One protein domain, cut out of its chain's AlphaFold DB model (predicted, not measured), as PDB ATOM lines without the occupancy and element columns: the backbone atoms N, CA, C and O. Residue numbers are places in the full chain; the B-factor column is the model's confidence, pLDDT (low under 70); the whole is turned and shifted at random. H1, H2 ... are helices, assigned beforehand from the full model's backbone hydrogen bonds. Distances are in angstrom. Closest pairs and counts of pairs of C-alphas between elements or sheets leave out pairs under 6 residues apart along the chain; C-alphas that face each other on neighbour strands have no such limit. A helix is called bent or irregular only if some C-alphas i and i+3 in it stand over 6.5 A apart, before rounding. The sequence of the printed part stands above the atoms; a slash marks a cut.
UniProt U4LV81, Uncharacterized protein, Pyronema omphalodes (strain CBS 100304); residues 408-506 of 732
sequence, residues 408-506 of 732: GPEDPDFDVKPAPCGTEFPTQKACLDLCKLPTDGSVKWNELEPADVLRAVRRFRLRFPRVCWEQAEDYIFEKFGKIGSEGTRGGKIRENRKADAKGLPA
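AT A GLANCE: This is residues 408 to 506 of the 732 residues of an uncharacterized protein of Pyronema omphalodes (strain CBS 100304) (UniProt U4LV81). Three helices, H1, H2 and H3, cross one another in a small body, and H4 makes an arm beyond the last residues of H3, heading in much the same direction as H3. H3 and H4 run largely along the longest axis, and the unnamed stretch of residues 408 to 427 loops from the other end of the domain to H1. The printed part has 99 residues with four named helices, in the order H1, H2, H3, H4, and no named strand; its class is all helix, with 51 of the 99 residues in helices. It is loose, with a radius of gyration of the C-alphas of 17.0 A, and elongated, spanning 56 by 31 by 27 A.

HOW THE PARTS SIT: The longest helix is H3, residues 469 to 485. H2, residues 450 to 463, touches it at a steep tilt of 69 degrees, only just short of about perpendicular, and they run opposite ways. Residues 457 to 461 of H2 touch H3, and residues 469 to 476 of H3 touch H2; the closest C-alphas of the two helices, those of Val 457 and Ala 472, are 5.8 A apart. H1, residues 428 to 435, touches residues 476 to 480 of H3 at a steep tilt of 52 degrees, opposite ways; the closest C-alphas, those of Gln 428 and Lys 479, are 5.3 A apart. H1 also touches residues 455 to 460 of H2, about perpendicular at 78 degrees, with the C-alphas of Cys 435 and Ala 456 closest at 4.5 A. H4, residues 489 to 500, is apart from H1, H2 and H3. In H1, H2 and H4 every O i to N i+4 pair is within hydrogen-bond range; in H3, 9 of 13 are.

IN THESE COORDINATES: H3 measures 24.8 A from C-alpha 469 at (-27.394, -26.384, 99.980) to C-alpha 485. It is neither bent nor irregular, but only just: C-alphas 481 and 484 are 6.1 A apart. H2 measures 20.0 A and H4 16.1 A, the latter ending with C-alpha 500 at (-17.877, -43.229, 142.669). H1 begins with C-alpha 428 at (-25.412, -37.086, 114.799) and measures 10.8 A.

THE WHOLE: The two C-alphas farthest apart, those of Gly 408 and Gly 503, are 57.3 A apart. The printed part has no cut. The link from H1 to H2, with 14 residues, is long; those from H2 to H3 and from H3 to H4 are tight. The mean pLDDT of the printed part is 92.4, and residues 484 to 488 of the model are under 70.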
ATOM      1  N   GLY A 408     -12.466 -38.731  89.101       77.75
ATOM      2  CA  GLY A 408     -11.637 -39.926  89.248       77.75
ATOM      3  C   GLY A 408     -11.610 -40.506  90.673       77.75
ATOM      4  O   GLY A 408     -12.395 -40.099  91.530       77.75
ATOM      5  N   PRO A 409     -10.711 -41.475  90.937       83.19
ATOM      6  CA  PRO A 409     -10.541 -42.077  92.264       83.19
ATOM      7  C   PRO A 409      -9.900 -41.126  93.292       83.19
ATOM      8  O   PRO A 409      -9.952 -41.408  94.484       83.19
ATOM      9  N   GLU A 410      -9.325 -40.006  92.840       87.69
ATOM     10  CA  GLU A 410      -8.688 -38.986  93.685       87.69
ATOM     11  C   GLU A 410      -9.674 -37.919  94.203       87.69
ATOM     12  O   GLU A 410      -9.304 -37.091  95.037       87.69
ATOM     13  N   ASP A 411     -10.934 -37.908  93.740       89.56
ATOM     14  CA  ASP A 411     -11.976 -37.070  94.348       89.56
ATOM     15  C   ASP A 411     -12.175 -37.527  95.805       89.56
ATOM     16  O   ASP A 411     -12.601 -38.666  96.018       89.56
ATOM     17  N   PRO A 412     -11.925 -36.688  96.832       88.75
ATOM     18  CA  PRO A 412     -12.056 -37.098  98.231       88.75
ATOM     19  C   PRO A 412     -13.473 -37.563  98.600       88.75
ATOM     20  O   PRO A 412     -13.646 -38.132  99.681       88.75
ATOM     21  N   ASP A 413     -14.461 -37.340  97.727       94.44
ATOM     22  CA  ASP A 413     -15.856 -37.728  97.892       94.44
ATOM     23  C   ASP A 413     -16.283 -38.962  97.071       94.44
ATOM     24  O   ASP A 413     -17.466 -39.308  97.076       94.44
ATOM     25  N   PHE A 414     -15.346 -39.688  96.436       94.19
ATOM     26  CA  PHE A 414     -15.632 -40.942  95.709       94.19
ATOM     27  C   PHE A 414     -16.280 -42.030  96.591       94.19
ATOM     28  O   PHE A 414     -16.978 -42.919  96.100       94.19
ATOM     29  N   ASP A 415     -16.056 -41.970  97.907       94.88
ATOM     30  CA  ASP A 415     -16.608 -42.895  98.897       94.88
ATOM     31  C   ASP A 415     -18.104 -42.659  99.183       94.88
ATOM     32  O   ASP A 415     -18.785 -43.537  99.729       94.88
ATOM     33  N   VAL A 416     -18.650 -41.503  98.789       96.38
ATOM     34  CA  VAL A 416     -20.031 -41.111  99.085       96.38
ATOM     35  C   VAL A 416     -21.011 -41.656  98.047       96.38
ATOM     36  O   VAL A 416     -21.446 -40.976  97.121       96.38
ATOM     37  N   LYS A 417     -21.444 -42.900  98.254       96.06
ATOM     38  CA  LYS A 417     -22.579 -43.477  97.515       96.06
ATOM     39  C   LYS A 417     -23.883 -42.746  97.886       96.06
ATOM     40  O   LYS A 417     -24.128 -42.582  99.088       96.06
ATOM     41  N   PRO A 418     -24.770 -42.398  96.934       96.94
ATOM     42  CA  PRO A 418     -26.101 -41.872  97.242       96.94
ATOM     43  C   PRO A 418     -26.917 -42.800  98.154       96.94
ATOM     44  O   PRO A 418     -26.753 -44.024  98.137       96.94
ATOM     45  N   ALA A 419     -27.788 -42.224  98.979       96.44
ATOM     46  CA  ALA A 419     -28.750 -42.966  99.782       96.44
ATOM     47  C   ALA A 419     -30.041 -43.241  98.978       96.44
ATOM     48  O   ALA A 419     -30.446 -42.398  98.172       96.44
ATOM     49  N   PRO A 420     -30.712 -44.391  99.187       96.12
ATOM     50  CA  PRO A 420     -32.025 -44.652  98.605       96.12
ATOM     51  C   PRO A 420     -33.065 -43.571  98.934       96.12
ATOM     52  O   PRO A 420     -33.049 -42.957 100.001       96.12
ATOM     53  N   CYS A 421     -34.026 -43.379  98.028       92.88
ATOM     54  CA  CYS A 421     -35.192 -42.533  98.276       92.88
ATOM     55  C   CYS A 421     -35.896 -42.944  99.582       92.88
ATOM     56  O   CYS A 421     -36.319 -44.090  99.718       92.88
ATOM     57  N   GLY A 422     -36.068 -41.998 100.508       93.56
ATOM     58  CA  GLY A 422     -36.796 -42.216 101.761       93.56
ATOM     59  C   GLY A 422     -35.949 -42.695 102.944       93.56
ATOM     60  O   GLY A 422     -36.512 -42.912 104.011       93.56
ATOM     61  N   THR A 423     -34.621 -42.821 102.820       96.06
ATOM     62  CA  THR A 423     -33.774 -42.982 104.015       96.06
ATOM     63  C   THR A 423     -33.865 -41.756 104.918       96.06
ATOM     64  O   THR A 423     -33.661 -40.634 104.449       96.06
ATOM     65  N   GLU A 424     -34.081 -41.983 106.211       96.88
ATOM     66  CA  GLU A 424     -33.963 -40.958 107.247       96.88
ATOM     67  C   GLU A 424     -32.558 -40.330 107.273       96.88
ATOM     68  O   GLU A 424     -31.562 -40.952 106.881       96.88
ATOM     69  N   PHE A 425     -32.465 -39.090 107.758       96.44
ATOM     70  CA  PHE A 425     -31.174 -38.430 107.945       96.44
ATOM     71  C   PHE A 425     -30.335 -39.131 109.028       96.44
ATOM     72  O   PHE A 425     -30.885 -39.636 110.010       96.44
ATOM     73  N   PRO A 426     -28.999 -39.166 108.878       96.44
ATOM     74  CA  PRO A 426     -28.139 -39.973 109.728       96.44
ATOM     75  C   PRO A 426     -28.123 -39.443 111.164       96.44
ATOM     76  O   PRO A 426     -28.224 -38.240 111.406       96.44
ATOM     77  N   THR A 427     -27.922 -40.337 112.134       96.00
ATOM     78  CA  THR A 427     -27.682 -39.929 113.526       96.00
ATOM     79  C   THR A 427     -26.494 -38.968 113.603       96.00
ATOM     80  O   THR A 427     -25.609 -39.008 112.750       96.00
ATOM     81  N   GLN A 428     -26.443 -38.122 114.638       93.62
ATOM     82  CA  GLN A 428     -25.412 -37.086 114.799       93.62
ATOM     83  C   GLN A 428     -24.002 -37.601 114.474       93.62
ATOM     84  O   GLN A 428     -23.343 -37.042 113.605       93.62
ATOM     85  N   LYS A 429     -23.576 -38.721 115.078       94.50
ATOM     86  CA  LYS A 429     -22.261 -39.312 114.791       94.50
ATOM     87  C   LYS A 429     -22.117 -39.763 113.332       94.50
ATOM     88  O   LYS A 429     -21.124 -39.432 112.699       94.50
ATOM     89  N   ALA A 430     -23.111 -40.459 112.780       96.12
ATOM     90  CA  ALA A 430     -23.077 -40.912 111.391       96.12
ATOM     91  C   ALA A 430     -23.088 -39.747 110.378       96.12
ATOM     92  O   ALA A 430     -22.566 -39.900 109.280       96.12
ATOM     93  N   CYS A 431     -23.628 -38.577 110.741       96.56
ATOM     94  CA  CYS A 431     -23.513 -37.348 109.954       96.56
ATOM     95  C   CYS A 431     -22.066 -36.820 109.930       96.56
ATOM     96  O   CYS A 431     -21.581 -36.410 108.881       96.56
ATOM     97  N   LEU A 432     -21.372 -36.854 111.071       95.69
ATOM     98  CA  LEU A 432     -19.974 -36.426 111.202       95.69
ATOM     99  C   LEU A 432     -19.032 -37.387 110.465       95.69
ATOM    100  O   LEU A 432     -18.245 -36.944 109.630       95.69
ATOM    101  N   ASP A 433     -19.197 -38.695 110.709       96.62
ATOM    102  CA  ASP A 433     -18.478 -39.779 110.028       96.62
ATOM    103  C   ASP A 433     -18.650 -39.655 108.491       96.62
ATOM    104  O   ASP A 433     -17.671 -39.692 107.746       96.62
ATOM    105  N   LEU A 434     -19.882 -39.423 108.007       96.56
ATOM    106  CA  LEU A 434     -20.189 -39.198 106.585       96.56
ATOM    107  C   LEU A 434     -19.467 -37.970 106.014       96.56
ATOM    108  O   LEU A 434     -18.865 -38.052 104.942       96.56
ATOM    109  N   CYS A 435     -19.524 -36.838 106.716       96.81
ATOM    110  CA  CYS A 435     -18.925 -35.576 106.287       96.81
ATOM    111  C   CYS A 435     -17.396 -35.516 106.468       96.81
ATOM    112  O   CYS A 435     -16.810 -34.501 106.102       96.81
ATOM    113  N   LYS A 436     -16.754 -36.575 106.995       96.56
ATOM    114  CA  LYS A 436     -15.326 -36.611 107.382       96.56
ATOM    115  C   LYS A 436     -14.947 -35.517 108.401       96.56
ATOM    116  O   LYS A 436     -13.830 -35.009 108.388       96.56
ATOM    117  N   LEU A 437     -15.875 -35.168 109.294       96.50
ATOM    118  CA  LEU A 437     -15.687 -34.141 110.323       96.50
ATOM    119  C   LEU A 437     -15.318 -34.744 111.697       96.50
ATOM    120  O   LEU A 437     -15.719 -35.875 111.985       96.50
ATOM    121  N   PRO A 438     -14.623 -34.000 112.585       95.25
ATOM    122  CA  PRO A 438     -14.251 -34.491 113.914       95.25
ATOM    123  C   PRO A 438     -15.466 -34.882 114.774       95.25
ATOM    124  O   PRO A 438     -16.367 -34.078 115.014       95.25
ATOM    125  N   THR A 439     -15.492 -36.125 115.267       94.62
ATOM    126  CA  THR A 439     -16.589 -36.656 116.107       94.62
ATOM    127  C   THR A 439     -16.435 -36.358 117.601       94.62
ATOM    128  O   THR A 439     -17.303 -36.710 118.396       94.62
ATOM    129  N   ASP A 440     -15.295 -35.803 117.998       91.44
ATOM    130  CA  ASP A 440     -14.917 -35.489 119.379       91.44
ATOM    131  C   ASP A 440     -15.442 -34.123 119.856       91.44
ATOM    132  O   ASP A 440     -15.550 -33.900 121.061       91.44
ATOM    133  N   GLY A 441     -15.787 -33.228 118.924       90.62
ATOM    134  CA  GLY A 441     -16.199 -31.854 119.209       90.62
ATOM    135  C   GLY A 441     -15.045 -30.921 119.588       90.62
ATOM    136  O   GLY A 441     -15.292 -29.908 120.241       90.62
ATOM    137  N   SER A 442     -13.800 -31.252 119.221       92.00
ATOM    138  CA  SER A 442     -12.628 -30.400 119.492       92.00
ATOM    139  C   SER A 442     -12.644 -29.091 118.695       92.00
ATOM    140  O   SER A 442     -12.228 -28.052 119.205       92.00
ATOM    141  N   VAL A 443     -13.177 -29.135 117.473       94.06
ATOM    142  CA  VAL A 443     -13.395 -27.987 116.580       94.06
ATOM    143  C   VAL A 443     -14.875 -27.585 116.628       94.06
ATOM    144  O   VAL A 443     -15.737 -28.457 116.732       94.06
ATOM    145  N   LYS A 444     -15.206 -26.288 116.533       94.62
ATOM    146  CA  LYS A 444     -16.589 -25.792 116.325       94.62
ATOM    147  C   LYS A 444     -16.845 -25.485 114.847       94.62
ATOM    148  O   LYS A 444     -15.919 -25.230 114.092       94.62
ATOM    149  N   TRP A 445     -18.110 -25.437 114.421       95.38
ATOM    150  CA  TRP A 445     -18.451 -25.210 113.003       95.38
ATOM    151  C   TRP A 445     -17.874 -23.902 112.440       95.38
ATOM    152  O   TRP A 445     -17.424 -23.858 111.303       95.38
ATOM    153  N   ASN A 446     -17.832 -22.855 113.268       94.62
ATOM    154  CA  ASN A 446     -17.275 -21.548 112.911       94.62
ATOM    155  C   ASN A 446     -15.730 -21.504 112.962       94.62
ATOM    156  O   ASN A 446     -15.154 -20.449 112.725       94.62
ATOM    157  N   GLU A 447     -15.083 -22.614 113.326       96.00
ATOM    158  CA  GLU A 447     -13.625 -22.791 113.435       96.00
ATOM    159  C   GLU A 447     -13.089 -23.775 112.374       96.00
ATOM    160  O   GLU A 447     -11.879 -23.933 112.247       96.00
ATOM    161  N   LEU A 448     -13.975 -24.424 111.605       96.50
ATOM    162  CA  LEU A 448     -13.616 -25.189 110.410       96.50
ATOM    163  C   LEU A 448     -13.202 -24.236 109.282       96.50
ATOM    164  O   LEU A 448     -13.799 -23.170 109.108       96.50
ATOM    165  N   GLU A 449     -12.238 -24.646 108.457       96.56
ATOM    166  CA  GLU A 449     -11.922 -23.896 107.242       96.56
ATOM    167  C   GLU A 449     -13.120 -23.883 106.274       96.56
ATOM    168  O   GLU A 449     -13.828 -24.891 106.149       96.56
ATOM    169  N   PRO A 450     -13.336 -22.792 105.508       96.50
ATOM    170  CA  PRO A 450     -14.401 -22.735 104.508       96.50
ATOM    171  C   PRO A 450     -14.355 -23.890 103.498       96.50
ATOM    172  O   PRO A 450     -15.403 -24.353 103.054       96.50
ATOM    173  N   ALA A 451     -13.161 -24.397 103.169       95.56
ATOM    174  CA  ALA A 451     -12.988 -25.555 102.297       95.56
ATOM    175  C   ALA A 451     -13.600 -26.841 102.888       95.56
ATOM    176  O   ALA A 451     -14.292 -27.568 102.171       95.56
ATOM    177  N   ASP A 452     -13.417 -27.098 104.186       96.38
ATOM    178  CA  ASP A 452     -13.996 -28.266 104.860       96.38
ATOM    179  C   ASP A 452     -15.496 -28.107 105.123       96.38
ATOM    180  O   ASP A 452     -16.237 -29.084 105.013       96.38
ATOM    181  N   VAL A 453     -15.981 -26.884 105.362       96.75
ATOM    182  CA  VAL A 453     -17.425 -26.587 105.390       96.75
ATOM    183  C   VAL A 453     -18.071 -26.909 104.035       96.75
ATOM    184  O   VAL A 453     -19.079 -27.617 103.981       96.75
ATOM    185  N   LEU A 454     -17.476 -26.448 102.927       96.88
ATOM    186  CA  LEU A 454     -17.960 -26.749 101.576       96.88
ATOM    187  C   LEU A 454     -17.874 -28.252 101.256       96.88
ATOM    188  O   LEU A 454     -18.822 -28.805 100.694       96.88
ATOM    189  N   ARG A 455     -16.787 -28.929 101.652       96.81
ATOM    190  CA  ARG A 455     -16.606 -30.384 101.493       96.81
ATOM    191  C   ARG A 455     -17.659 -31.167 102.280       96.81
ATOM    192  O   ARG A 455     -18.318 -32.031 101.712       96.81
ATOM    193  N   ALA A 456     -17.894 -30.831 103.548       97.56
ATOM    194  CA  ALA A 456     -18.920 -31.464 104.374       97.56
ATOM    195  C   ALA A 456     -20.323 -31.330 103.758       97.56
ATOM    196  O   ALA A 456     -21.053 -32.319 103.663       97.56
ATOM    197  N   VAL A 457     -20.688 -30.137 103.275       97.94
ATOM    198  CA  VAL A 457     -21.978 -29.922 102.601       97.94
ATOM    199  C   VAL A 457     -22.049 -30.678 101.266       97.94
ATOM    200  O   VAL A 457     -23.060 -31.335 101.007       97.94
ATOM    201  N   ARG A 458     -20.983 -30.683 100.447       97.50
ATOM    202  CA  ARG A 458     -20.905 -31.480  99.203       97.50
ATOM    203  C   ARG A 458     -21.135 -32.965  99.490       97.50
ATOM    204  O   ARG A 458     -22.016 -33.563  98.875       97.50
ATOM    205  N   ARG A 459     -20.431 -33.539 100.471       97.69
ATOM    206  CA  ARG A 459     -20.587 -34.938 100.912       97.69
ATOM    207  C   ARG A 459     -22.002 -35.244 101.385       97.69
ATOM    208  O   ARG A 459     -22.595 -36.234 100.959       97.69
ATOM    209  N   PHE A 460     -22.589 -34.384 102.214       97.94
ATOM    210  CA  PHE A 460     -23.960 -34.586 102.679       97.94
ATOM    211  C   PHE A 460     -24.969 -34.567 101.520       97.94
ATOM    212  O   PHE A 460     -25.852 -35.421 101.470       97.94
ATOM    213  N   ARG A 461     -24.810 -33.667 100.540       97.62
ATOM    214  CA  ARG A 461     -25.671 -33.621  99.343       97.62
ATOM    215  C   ARG A 461     -25.440 -34.783  98.376       97.62
ATOM    216  O   ARG A 461     -26.411 -35.282  97.823       97.62
ATOM    217  N   LEU A 462     -24.207 -35.264  98.205       97.12
ATOM    218  CA  LEU A 462     -23.926 -36.482  97.428       97.12
ATOM    219  C   LEU A 462     -24.617 -37.708  98.048       97.12
ATOM    220  O   LEU A 462     -25.155 -38.549  97.330       97.12
ATOM    221  N   ARG A 463     -24.688 -37.776  99.386       97.38
ATOM    222  CA  ARG A 463     -25.461 -38.807 100.091       97.38
ATOM    223  C   ARG A 463     -26.972 -38.579  99.998       97.38
ATOM    224  O   ARG A 463     -27.701 -39.550  99.828       97.38
ATOM    225  N   PHE A 464     -27.440 -37.335 100.082       97.62
ATOM    226  CA  PHE A 464     -28.863 -36.974 100.076       97.62
ATOM    227  C   PHE A 464     -29.189 -35.919  98.992       97.62
ATOM    228  O   PHE A 464     -29.427 -34.755  99.324       97.62
ATOM    229  N   PRO A 465     -29.272 -36.297  97.696       96.75
ATOM    230  CA  PRO A 465     -29.382 -35.334  96.587       96.75
ATOM    231  C   PRO A 465     -30.615 -34.419  96.619       96.75
ATOM    232  O   PRO A 465     -30.604 -33.344  96.024       96.75
ATOM    233  N   ARG A 466     -31.673 -34.827  97.334       95.94
ATOM    234  CA  ARG A 466     -32.910 -34.048  97.523       95.94
ATOM    235  C   ARG A 466     -32.761 -32.850  98.465       95.94
ATOM    236  O   ARG A 466     -33.661 -32.021  98.517       95.94
ATOM    237  N   VAL A 467     -31.670 -32.766  99.224       96.88
ATOM    238  CA  VAL A 467     -31.433 -31.687 100.189       96.88
ATOM    239  C   VAL A 467     -30.801 -30.498  99.465       96.88
ATOM    240  O   VAL A 467     -29.820 -30.659  98.727       96.88
ATOM    241  N   CYS A 468     -31.348 -29.293  99.648       96.94
ATOM    242  CA  CYS A 468     -30.739 -28.081  99.093       96.94
ATOM    243  C   CYS A 468     -29.461 -27.696  99.868       96.94
ATOM    244  O   CYS A 468     -29.181 -28.237 100.938       96.94
ATOM    245  N   TRP A 469     -28.658 -26.768  99.337       96.69
ATOM    246  CA  TRP A 469     -27.394 -26.384  99.980       96.69
ATOM    247  C   TRP A 469     -27.590 -25.837 101.400       96.69
ATOM    248  O   TRP A 469     -26.876 -26.229 102.319       96.69
ATOM    249  N   GLU A 470     -28.600 -24.989 101.595       96.50
ATOM    250  CA  GLU A 470     -28.879 -24.355 102.888       96.50
ATOM    251  C   GLU A 470     -29.402 -25.352 103.926       96.50
ATOM    252  O   GLU A 470     -28.932 -25.352 105.058       96.50
ATOM    253  N   GLN A 471     -30.305 -26.258 103.534       97.00
ATOM    254  CA  GLN A 471     -30.789 -27.337 104.403       97.00
ATOM    255  C   GLN A 471     -29.656 -28.276 104.834       97.00
ATOM    256  O   GLN A 471     -29.646 -28.734 105.975       97.00
ATOM    257  N   ALA A 472     -28.703 -28.566 103.943       97.38
ATOM    258  CA  ALA A 472     -27.543 -29.382 104.271       97.38
ATOM    259  C   ALA A 472     -26.596 -28.645 105.235       97.38
ATOM    260  O   ALA A 472     -26.191 -29.229 106.236       97.38
ATOM    261  N   GLU A 473     -26.292 -27.364 104.995       97.12
ATOM    262  CA  GLU A 473     -25.474 -26.558 105.912       97.12
ATOM    263  C   GLU A 473     -26.128 -26.436 107.299       97.12
ATOM    264  O   GLU A 473     -25.484 -26.733 108.304       97.12
ATOM    265  N   ASP A 474     -27.410 -26.063 107.366       96.56
ATOM    266  CA  ASP A 474     -28.126 -25.873 108.632       96.56
ATOM    267  C   ASP A 474     -28.328 -27.207 109.386       96.56
ATOM    268  O   ASP A 474     -28.218 -27.227 110.614       96.56
ATOM    269  N   TYR A 475     -28.547 -28.336 108.692       96.69
ATOM    270  CA  TYR A 475     -28.620 -29.660 109.330       96.69
ATOM    271  C   TYR A 475     -27.272 -30.082 109.921       96.69
ATOM    272  O   TYR A 475     -27.215 -30.492 111.085       96.69
ATOM    273  N   ILE A 476     -26.177 -29.970 109.156       96.56
ATOM    274  CA  ILE A 476     -24.845 -30.320 109.670       96.56
ATOM    275  C   ILE A 476     -24.490 -29.380 110.827       96.56
ATOM    276  O   ILE A 476     -24.065 -29.871 111.868       96.56
ATOM    277  N   PHE A 477     -24.751 -28.071 110.718       95.88
ATOM    278  CA  PHE A 477     -24.563 -27.104 111.805       95.88
ATOM    279  C   PHE A 477     -25.322 -27.498 113.081       95.88
ATOM    280  O   PHE A 477     -24.738 -27.502 114.166       95.88
ATOM    281  N   GLU A 478     -26.595 -27.891 112.968       95.25
ATOM    282  CA  GLU A 478     -27.415 -28.339 114.101       95.25
ATOM    283  C   GLU A 478     -26.835 -29.596 114.772       95.25
ATOM    284  O   GLU A 478     -26.818 -29.688 116.001       95.25
ATOM    285  N   LYS A 479     -26.310 -30.553 113.994       93.62
ATOM    286  CA  LYS A 479     -25.664 -31.764 114.537       93.62
ATOM    287  C   LYS A 479     -24.260 -31.492 115.085       93.62
ATOM    288  O   LYS A 479     -23.882 -32.092 116.092       93.62
ATOM    289  N   PHE A 480     -23.510 -30.575 114.484       92.38
ATOM    290  CA  PHE A 480     -22.147 -30.220 114.880       92.38
ATOM    291  C   PHE A 480     -22.137 -29.387 116.170       92.38
ATOM    292  O   PHE A 480     -21.473 -29.735 117.144       92.38
ATOM    293  N   GLY A 481     -22.959 -28.334 116.237       87.38
ATOM    294  CA  GLY A 481     -23.072 -27.460 117.411       87.38
ATOM    295  C   GLY A 481     -23.562 -28.178 118.675       87.38
ATOM    296  O   GLY A 481     -23.201 -27.788 119.787       87.38
ATOM    297  N   LYS A 482     -24.326 -29.269 118.524       78.94
ATOM    298  CA  LYS A 482     -24.799 -30.086 119.652       78.94
ATOM    299  C   LYS A 482     -23.693 -30.859 120.374       78.94
ATOM    300  O   LYS A 482     -23.893 -31.184 121.535       78.94
ATOM    301  N   ILE A 483     -22.529 -31.117 119.765       72.06
ATOM    302  CA  ILE A 483     -21.446 -31.864 120.441       72.06
ATOM    303  C   ILE A 483     -20.881 -31.061 121.628       72.06
ATOM    304  O   ILE A 483     -20.666 -31.608 122.707       72.06
ATOM    305  N   GLY A 484     -20.669 -29.752 121.444       62.50
ATOM    306  CA  GLY A 484     -20.052 -28.889 122.459       62.50
ATOM    307  C   GLY A 484     -20.991 -28.493 123.603       62.50
ATOM    308  O   GLY A 484     -20.564 -28.411 124.754       62.50
ATOM    309  N   SER A 485     -22.276 -28.263 123.313       57.06
ATOM    310  CA  SER A 485     -23.285 -27.966 124.341       57.06
ATOM    311  C   SER A 485     -23.748 -29.232 125.063       57.06
ATOM    312  O   SER A 485     -23.871 -29.238 126.292       57.06
ATOM    313  N   GLU A 486     -23.906 -30.342 124.338       51.19
ATOM    314  CA  GLU A 486     -24.115 -31.660 124.922       51.19
ATOM    315  C   GLU A 486     -22.783 -32.292 125.361       51.19
ATOM    316  O   GLU A 486     -22.437 -33.409 124.990       51.19
ATOM    317  N   GLY A 487     -22.066 -31.606 126.262       57.00
ATOM    318  CA  GLY A 487     -21.063 -32.222 127.135       57.00
ATOM    319  C   GLY A 487     -21.757 -33.280 127.996       57.00
ATOM    320  O   GLY A 487     -22.258 -32.967 129.085       57.00
ATOM    321  N   THR A 488     -21.904 -34.480 127.417       65.81
ATOM    322  CA  THR A 488     -23.178 -35.216 127.491       65.81
ATOM    323  C   THR A 488     -23.618 -35.530 128.910       65.81
ATOM    324  O   THR A 488     -22.806 -35.802 129.797       65.81
ATOM    325  N   ARG A 489     -24.939 -35.614 129.125       70.31
ATOM    326  CA  ARG A 489     -25.479 -36.169 130.377       70.31
ATOM    327  C   ARG A 489     -24.908 -37.570 130.633       70.31
ATOM    328  O   ARG A 489     -24.574 -37.881 131.770       70.31
ATOM    329  N   GLY A 490     -24.702 -38.366 129.578       79.25
ATOM    330  CA  GLY A 490     -23.968 -39.634 129.628       79.25
ATOM    331  C   GLY A 490     -22.497 -39.487 130.046       79.25
ATOM    332  O   GLY A 490     -22.041 -40.247 130.893       79.25
ATOM    333  N   GLY A 491     -21.770 -38.497 129.525       85.19
ATOM    334  CA  GLY A 491     -20.397 -38.156 129.910       85.19
ATOM    335  C   GLY A 491     -20.276 -37.766 131.383       85.19
ATOM    336  O   GLY A 491     -19.509 -38.388 132.112       85.19
ATOM    337  N   LYS A 492     -21.117 -36.840 131.856       90.81
ATOM    338  CA  LYS A 492     -21.171 -36.414 133.266       90.81
ATOM    339  C   LYS A 492     -21.575 -37.561 134.203       90.81
ATOM    340  O   LYS A 492     -20.969 -37.728 135.256       90.81
ATOM    341  N   ILE A 493     -22.517 -38.424 133.797       90.62
ATOM    342  CA  ILE A 493     -22.844 -39.676 134.513       90.62
ATOM    343  C   ILE A 493     -21.648 -40.643 134.526       90.62
ATOM    344  O   ILE A 493     -21.385 -41.272 135.547       90.62
ATOM    345  N   ARG A 494     -20.918 -40.777 133.415       91.81
ATOM    346  CA  ARG A 494     -19.749 -41.662 133.279       91.81
ATOM    347  C   ARG A 494     -18.562 -41.176 134.111       91.81
ATOM    348  O   ARG A 494     -17.834 -42.004 134.646       91.81
ATOM    349  N   GLU A 495     -18.368 -39.868 134.232       93.94
ATOM    350  CA  GLU A 495     -17.344 -39.261 135.087       93.94
ATOM    351  C   GLU A 495     -17.711 -39.344 136.565       93.94
ATOM    352  O   GLU A 495     -16.863 -39.743 137.358       93.94
ATOM    353  N   ASN A 496     -18.979 -39.117 136.926       96.25
ATOM    354  CA  ASN A 496     -19.464 -39.399 138.276       96.25
ATOM    355  C   ASN A 496     -19.279 -40.879 138.632       96.25
ATOM    356  O   ASN A 496     -18.583 -41.170 139.591       96.25
ATOM    357  N   ARG A 497     -19.725 -41.821 137.786       95.62
ATOM    358  CA  ARG A 497     -19.505 -43.264 138.000       95.62
ATOM    359  C   ARG A 497     -18.015 -43.632 138.111       95.62
ATOM    360  O   ARG A 497     -17.677 -44.561 138.838       95.62
ATOM    361  N   LYS A 498     -17.116 -42.927 137.411       96.12
ATOM    362  CA  LYS A 498     -15.651 -43.086 137.545       96.12
ATOM    363  C   LYS A 498     -15.092 -42.496 138.847       96.12
ATOM    364  O   LYS A 498     -14.038 -42.954 139.281       96.12
ATOM    365  N   ALA A 499     -15.740 -41.493 139.435       96.50
ATOM    366  CA  ALA A 499     -15.405 -40.956 140.751       96.50
ATOM    367  C   ALA A 499     -15.948 -41.868 141.863       96.50
ATOM    368  O   ALA A 499     -15.170 -42.300 142.712       96.50
ATOM    369  N   ASP A 500     -17.217 -42.276 141.769       96.62
ATOM    370  CA  ASP A 500     -17.877 -43.229 142.669       96.62
ATOM    371  C   ASP A 500     -17.061 -44.533 142.777       96.62
ATOM    372  O   ASP A 500     -16.713 -44.974 143.870       96.62
ATOM    373  N   ALA A 501     -16.645 -45.102 141.635       96.69
ATOM    374  CA  ALA A 501     -15.804 -46.304 141.563       96.69
ATOM    375  C   ALA A 501     -14.361 -46.118 142.085       96.69
ATOM    376  O   ALA A 501     -13.608 -47.087 142.160       96.69
ATOM    377  N   LYS A 502     -13.961 -44.889 142.434       97.94
ATOM    378  CA  LYS A 502     -12.688 -44.547 143.088       97.94
ATOM    379  C   LYS A 502     -12.871 -44.061 144.534       97.94
ATOM    380  O   LYS A 502     -11.888 -43.658 145.150       97.94
ATOM    381  N   GLY A 503     -14.099 -44.038 145.062       97.31
ATOM    382  CA  GLY A 503     -14.407 -43.422 146.359       97.31
ATOM    383  C   GLY A 503     -14.219 -41.898 146.390       97.31
ATOM    384  O   GLY A 503     -14.099 -41.315 147.464       97.31
ATOM    385  N   LEU A 504     -14.165 -41.246 145.224       97.56
ATOM    386  CA  LEU A 504     -14.026 -39.797 145.090       97.56
ATOM    387  C   LEU A 504     -15.410 -39.135 144.998       97.56
ATOM    388  O   LEU A 504     -16.316 -39.714 144.396       97.56
ATOM    389  N   PRO A 505     -15.590 -37.909 145.525       95.81
ATOM    390  CA  PRO A 505     -16.845 -37.182 145.373       95.81
ATOM    391  C   PRO A 505     -17.145 -36.917 143.891       95.81
ATOM    392  O   PRO A 505     -16.269 -36.506 143.129       95.81
ATOM    393  N   ALA A 506     -18.400 -37.136 143.499       95.75
ATOM    394  CA  ALA A 506     -18.882 -36.949 142.136       95.75
ATOM    395  C   ALA A 506     -18.608 -35.513 141.620       95.75
ATOM    396  O   ALA A 506     -19.169 -34.562 142.174       95.75
TER     397      ALA A 506